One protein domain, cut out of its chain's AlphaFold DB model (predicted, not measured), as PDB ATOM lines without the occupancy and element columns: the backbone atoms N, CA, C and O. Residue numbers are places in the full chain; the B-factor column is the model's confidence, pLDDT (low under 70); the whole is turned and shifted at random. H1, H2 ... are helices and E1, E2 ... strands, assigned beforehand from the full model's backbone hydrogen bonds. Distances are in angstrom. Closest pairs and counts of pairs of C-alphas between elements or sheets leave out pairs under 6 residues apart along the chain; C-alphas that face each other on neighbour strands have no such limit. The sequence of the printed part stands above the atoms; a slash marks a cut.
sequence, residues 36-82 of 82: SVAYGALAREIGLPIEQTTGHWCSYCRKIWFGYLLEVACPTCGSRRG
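Overview. This is residues 36 to 82 of the 82 residues of an uncharacterized protein of Hyphomicrobium sp. (UniProt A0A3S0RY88). With little regular structure, this is a two-stranded hairpin, E1 and E2, with one short helix, H1, near the last residue of E2, and a long unnamed stretch, residues 68 to 82, that folds back along the hairpin. The printed part has 47 residues, 16 of them in named elements, in the order H1, E1, E2; the class is mixed and the sheet is antiparallel. It is compact, with a radius of gyration of the C-alphas of 9.5 A, and only just elongated, spanning 26 by 17 by 14 A.

Arrangement. E1, residues 54 to 58, and E2, residues 63 to 67, are antiparallel neighbours at 144 degrees and form a hairpin with a tight link. N 56 and O 65, 2.8 A apart, and N 67 and O 54, 2.9 A, are within hydrogen-bond range. Residues 38 to 39 pair, parallel, with residues 65 to 66 of E2. The closest C-alphas of H1, residues 41 to 46, and E2 are those of Ala 43 and Gly 67, 5.6 A apart. In H1 every O i to N i+4 pair is within hydrogen-bond range.

Along the chain. E1 is 13.0 A long from C-alpha 54 at (5.478, -6.846, 36.379). E2 is 12.9 A long and ends at C-alpha 67, (7.334, -3.542, 32.740). H1, 8.8 A, begins at C-alpha 41, (11.365, 1.031, 28.256).

Size, cuts and confidence. The C-alphas farthest apart, of Ile 46 and Tyr 60, are 26.0 A apart. The printed part has no cut, and the link from H1 to E1 is short. The pLDDT is under 70 at residues 36 to 37 and 82.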
ATOM      1  N   SER A  36      14.115 -12.664  23.639       55.84
ATOM      2  CA  SER A  36      13.343 -11.479  23.222       55.84
ATOM      3  C   SER A  36      12.261 -11.046  24.211       55.84
ATOM      4  O   SER A  36      11.384 -10.255  23.843       55.84
ATOM      5  N   VAL A  37      12.279 -11.555  25.450       60.78
ATOM      6  CA  VAL A  37      11.398 -11.076  26.517       60.78
ATOM      7  C   VAL A  37      11.550  -9.560  26.610       60.78
ATOM      8  O   VAL A  37      12.564  -9.020  27.048       60.78
ATOM      9  N   ALA A  38      10.538  -8.863  26.101       74.88
ATOM     10  CA  ALA A  38      10.620  -7.433  25.924       74.88
ATOM     11  C   ALA A  38      10.438  -6.790  27.295       74.88
ATOM     12  O   ALA A  38       9.340  -6.779  27.851       74.88
ATOM     13  N   TYR A  39      11.522  -6.267  27.855       88.69
ATOM     14  CA  TYR A  39      11.407  -5.322  28.950       88.69
ATOM     15  C   TYR A  39      10.689  -4.063  28.454       88.69
ATOM     16  O   TYR A  39      10.874  -3.627  27.311       88.69
ATOM     17  N   GLY A  40       9.866  -3.477  29.319       88.06
ATOM     18  CA  GLY A  40       9.385  -2.116  29.143       88.06
ATOM     19  C   GLY A  40      10.560  -1.140  29.050       88.06
ATOM     20  O   GLY A  40      11.686  -1.454  29.450       88.06
ATOM     21  N   ALA A  41      10.317   0.039  28.480       87.88
ATOM     22  CA  ALA A  41      11.365   1.031  28.256       87.88
ATOM     23  C   ALA A  41      12.065   1.407  29.572       87.88
ATOM     24  O   ALA A  41      13.292   1.394  29.639       87.88
ATOM     25  N   LEU A  42      11.287   1.636  30.631       87.88
ATOM     26  CA  LEU A  42      11.793   1.995  31.950       87.88
ATOM     27  C   LEU A  42      12.527   0.829  32.615       87.88
ATOM     28  O   LEU A  42      13.622   1.011  33.144       87.88
ATOM     29  N   ALA A  43      11.947  -0.375  32.568       89.81
ATOM     30  CA  ALA A  43      12.586  -1.570  33.114       89.81
ATOM     31  C   ALA A  43      13.958  -1.824  32.462       89.81
ATOM     32  O   ALA A  43      14.925  -2.157  33.153       89.81
ATOM     33  N   ARG A  44      14.060  -1.589  31.146       88.81
ATOM     34  CA  ARG A  44      15.306  -1.717  30.384       88.81
ATOM     35  C   ARG A  44      16.318  -0.623  30.716       88.81
ATOM     36  O   ARG A  44      17.498  -0.924  30.839       88.81
ATOM     37  N   GLU A  45      15.881   0.628  30.842       89.62
ATOM     38  CA  GLU A  45      16.763   1.763  31.155       89.62
ATOM     39  C   GLU A  45      17.386   1.659  32.549       89.62
ATOM     40  O   GLU A  45      18.556   1.989  32.724       89.62
ATOM     41  N   ILE A  46      16.626   1.173  33.532       90.00
ATOM     42  CA  ILE A  46      17.101   1.012  34.915       90.00
ATOM     43  C   ILE A  46      17.885  -0.303  35.092       90.00
ATOM     44  O   ILE A  46      18.615  -0.461  36.067       90.00
ATOM     45  N   GLY A  47      17.783  -1.235  34.139       87.88
ATOM     46  CA  GLY A  47      18.485  -2.519  34.188       87.88
ATOM     47  C   GLY A  47      17.941  -3.438  35.277       87.88
ATOM     48  O   GLY A  47      18.710  -4.081  35.992       87.88
ATOM     49  N   LEU A  48      16.617  -3.462  35.445       87.31
ATOM     50  CA  LEU A  48      15.989  -4.243  36.504       87.31
ATOM     51  C   LEU A  48      16.002  -5.744  36.195       87.31
ATOM     52  O   LEU A  48      15.793  -6.138  35.045       87.31
ATOM     53  N   PRO A  49      16.189  -6.587  37.223       86.25
ATOM     54  CA  PRO A  49      16.044  -8.026  37.079       86.25
ATOM     55  C   PRO A  49      14.557  -8.400  36.934       86.25
ATOM     56  O   PRO A  49      13.673  -7.692  37.431       86.25
ATOM     57  N   ILE A  50      14.264  -9.517  36.259       82.44
ATOM     58  CA  ILE A  50      12.891  -9.920  35.910       82.44
ATOM     59  C   ILE A  50      11.996 -10.101  37.145       82.44
ATOM     60  O   ILE A  50      10.809  -9.782  37.108       82.44
ATOM     61  N   GLU A  51      12.564 -10.521  38.273       87.38
ATOM     62  CA  GLU A  51      11.868 -10.717  39.547       87.38
ATOM     63  C   GLU A  51      11.292  -9.412  40.116       87.38
ATOM     64  O   GLU A  51      10.360  -9.448  40.918       87.38
ATOM     65  N   GLN A  52      11.830  -8.258  39.705       89.50
ATOM     66  CA  GLN A  52      11.363  -6.928  40.110       89.50
ATOM     67  C   GLN A  52      10.464  -6.254  39.069       89.50
ATOM     68  O   GLN A  52      10.078  -5.095  39.230       89.50
ATOM     69  N   THR A  53      10.111  -6.970  38.006       91.00
ATOM     70  CA  THR A  53       9.233  -6.469  36.951       91.00
ATOM     71  C   THR A  53       7.839  -7.075  37.050       91.00
ATOM     72  O   THR A  53       7.621  -8.129  37.643       91.00
ATOM     73  N   THR A  54       6.860  -6.382  36.480       90.25
ATOM     74  CA  THR A  54       5.478  -6.846  36.379       90.25
ATOM     75  C   THR A  54       5.227  -7.366  34.971       90.25
ATOM     76  O   THR A  54       5.538  -6.700  33.985       90.25
ATOM     77  N   GLY A  55       4.662  -8.569  34.870       90.94
ATOM     78  CA  GLY A  55       4.272  -9.154  33.592       90.94
ATOM     79  C   GLY A  55       2.989  -8.521  33.054       90.94
ATOM     80  O   GLY A  55       1.974  -8.458  33.746       90.94
ATOM     81  N   HIS A  56       3.017  -8.108  31.793       90.31
ATOM     82  CA  HIS A  56       1.879  -7.553  31.074       90.31
ATOM     83  C   HIS A  56       1.594  -8.381  29.824       90.31
ATOM     84  O   HIS A  56       2.504  -8.774  29.095       90.31
ATOM     85  N   TRP A  57       0.314  -8.611  29.542       89.69
ATOM     86  CA  TRP A  57      -0.133  -9.221  28.294       89.69
ATOM     87  C   TRP A  57      -0.499  -8.143  27.276       89.69
ATOM     88  O   TRP A  57      -1.087  -7.122  27.628       89.69
ATOM     89  N   CYS A  58      -0.160  -8.369  26.007       89.81
ATOM     90  CA  CYS A  58      -0.628  -7.541  24.903       89.81
ATOM     91  C   CYS A  58      -1.466  -8.372  23.928       89.81
ATOM     92  O   CYS A  58      -0.926  -9.232  23.234       89.81
ATOM     93  N   SER A  59      -2.759  -8.071  23.806       88.88
ATOM     94  CA  SER A  59      -3.707  -8.735  22.900       88.88
ATOM     95  C   SER A  59      -3.341  -8.606  21.424       88.88
ATOM     96  O   SER A  59      -3.561  -9.542  20.657       88.88
ATOM     97  N   TYR A  60      -2.739  -7.485  21.025       89.25
ATOM     98  CA  TYR A  60      -2.319  -7.242  19.643       89.25
ATOM     99  C   TYR A  60      -1.096  -8.087  19.269       89.25
ATOM    100  O   TYR A  60      -1.108  -8.798  18.265       89.25
ATOM    101  N   CYS A  61      -0.046  -8.045  20.093       87.06
ATOM    102  CA  CYS A  61       1.179  -8.807  19.848       87.06
ATOM    103  C   CYS A  61       1.053 -10.284  20.236       87.06
ATOM    104  O   CYS A  61       1.836 -11.098  19.752       87.06
ATOM    105  N   ARG A  62       0.080 -10.626  21.090       89.12
ATOM    106  CA  ARG A  62      -0.109 -11.949  21.705       89.12
ATOM    107  C   ARG A  62       1.163 -12.452  22.394       89.12
ATOM    108  O   ARG A  62       1.538 -13.614  22.258       89.12
ATOM    109  N   LYS A  63       1.842 -11.546  23.102       86.94
ATOM    110  CA  LYS A  63       3.092 -11.794  23.833       86.94
ATOM    111  C   LYS A  63       3.039 -11.159  25.221       86.94
ATOM    112  O   LYS A  63       2.341 -10.160  25.424       86.94
ATOM    113  N   ILE A  64       3.796 -11.747  26.146       88.88
ATOM    114  CA  ILE A  64       4.067 -11.180  27.470       88.88
ATOM    115  C   ILE A  64       5.285 -10.261  27.363       88.88
ATOM    116  O   ILE A  64       6.231 -10.560  26.636       88.88
ATOM    117  N   TRP A  65       5.249  -9.150  28.084       90.31
ATOM    118  CA  TRP A  65       6.371  -8.233  28.256       90.31
ATOM    119  C   TRP A  65       6.467  -7.824  29.730       90.31
ATOM    120  O   TRP A  65       5.490  -7.949  30.468       90.31
ATOM    121  N   PHE A  66       7.640  -7.374  30.170       92.00
ATOM    122  CA  PHE A  66       7.923  -7.131  31.587       92.00
ATOM    123  C   PHE A  66       8.216  -5.657  31.837       92.00
ATOM    124  O   PHE A  66       9.270  -5.148  31.467       92.00
ATOM    125  N   GLY A  67       7.251  -4.964  32.432       92.25
ATOM    126  CA  GLY A  67       7.334  -3.542  32.740       92.25
ATOM    127  C   GLY A  67       7.745  -3.279  34.179       92.25
ATOM    128  O   GLY A  67       7.730  -4.171  35.026       92.25
ATOM    129  N   TYR A  68       8.077  -2.031  34.479       92.56
ATOM    130  CA  TYR A  68       8.313  -1.575  35.844       92.56
ATOM    131  C   TYR A  68       7.275  -0.535  36.275       92.56
ATOM    132  O   TYR A  68       6.943   0.389  35.530       92.56
ATOM    133  N   LEU A  69       6.779  -0.665  37.509       88.25
ATOM    134  CA  LEU A  69       5.796   0.231  38.133       88.25
ATOM    135  C   LEU A  69       4.482   0.372  37.338       88.25
ATOM    136  O   LEU A  69       3.608  -0.482  37.427       88.25
ATOM    137  N   LEU A  70       4.319   1.488  36.619       87.62
ATOM    138  CA  LEU A  70       3.082   1.912  35.951       87.62
ATOM    139  C   LEU A  70       3.229   1.921  34.425       87.62
ATOM    140  O   LEU A  70       2.504   2.634  33.724       87.62
ATOM    141  N   GLU A  71       4.187   1.167  33.890       89.38
ATOM    142  CA  GLU A  71       4.276   0.970  32.452       89.38
ATOM    143  C   GLU A  71       3.018   0.265  31.936       89.38
ATOM    144  O   GLU A  71       2.616  -0.793  32.410       89.38
ATOM    145  N   VAL A  72       2.378   0.880  30.944       89.94
ATOM    146  CA  VAL A  72       1.147   0.354  30.330       89.94
ATOM    147  C   VAL A  72       1.276   0.154  28.826       89.94
ATOM    148  O   VAL A  72       0.434  -0.504  28.228       89.94
ATOM    149  N   ALA A  73       2.294   0.738  28.191       91.31
ATOM    150  CA  ALA A  73       2.467   0.679  26.747       91.31
ATOM    151  C   ALA A  73       3.336  -0.520  26.364       91.31
ATOM    152  O   ALA A  73       4.479  -0.621  26.796       91.31
ATOM    153  N   CYS A  74       2.802  -1.397  25.512       91.94
ATOM    154  CA  CYS A  74       3.553  -2.515  24.961       91.94
ATOM    155  C   CYS A  74       4.814  -2.001  24.235       91.94
ATOM    156  O   CYS A  74       4.676  -1.189  23.317       91.94
ATOM    157  N   PRO A  75       6.020  -2.498  24.562       89.50
ATOM    158  CA  PRO A  75       7.266  -2.036  23.945       89.50
ATOM    159  C   PRO A  75       7.372  -2.402  22.458       89.50
ATOM    160  O   PRO A  75       8.138  -1.788  21.724       89.50
ATOM    161  N   THR A  76       6.594  -3.384  21.989       88.88
ATOM    162  CA  THR A  76       6.604  -3.826  20.587       88.88
ATOM    163  C   THR A  76       5.659  -3.014  19.697       88.88
ATOM    164  O   THR A  76       6.028  -2.675  18.578       88.88
ATOM    165  N   CYS A  77       4.433  -2.718  20.154       90.00
ATOM    166  CA  CYS A  77       3.401  -2.070  19.321       90.00
ATOM    167  C   CYS A  77       2.858  -0.740  19.869       90.00
ATOM    168  O   CYS A  77       2.032  -0.107  19.218       90.00
ATOM    169  N   GLY A  78       3.248  -0.331  21.078       89.25
ATOM    170  CA  GLY A  78       2.756   0.882  21.738       89.25
ATOM    171  C   GLY A  78       1.316   0.809  22.262       89.25
ATOM    172  O   GLY A  78       0.842   1.778  22.859       89.25
ATOM    173  N   SER A  79       0.604  -0.315  22.078       89.25
ATOM    174  CA  SER A  79      -0.755  -0.481  22.613       89.25
ATOM    175  C   SER A  79      -0.756  -0.398  24.138       89.25
ATOM    176  O   SER A  79       0.080  -1.007  24.800       89.25
ATOM    177  N   ARG A  80      -1.744   0.318  24.685       88.00
ATOM    178  CA  ARG A  80      -2.022   0.408  26.131       88.00
ATOM    179  C   ARG A  80      -3.209  -0.441  26.572       88.00
ATOM    180  O   ARG A  80      -3.648  -0.363  27.714       88.00
ATOM    181  N   ARG A  81      -3.780  -1.188  25.629       75.69
ATOM    182  CA  ARG A  81      -4.903  -2.091  25.858       75.69
ATOM    183  C   ARG A  81      -4.370  -3.514  25.807       75.69
ATOM    184  O   ARG A  81      -3.729  -3.884  24.817       75.69
ATOM    185  N   GLY A  82      -4.580  -4.210  26.924       63.22
ATOM    186  CA  GLY A  82      -4.200  -5.602  27.142       63.22
ATOM    187  C   GLY A  82      -4.872  -6.551  26.177       63.22
ATOM    188  O   GLY A  82      -5.897  -6.188  25.557       63.22
TER     189      GLY A  82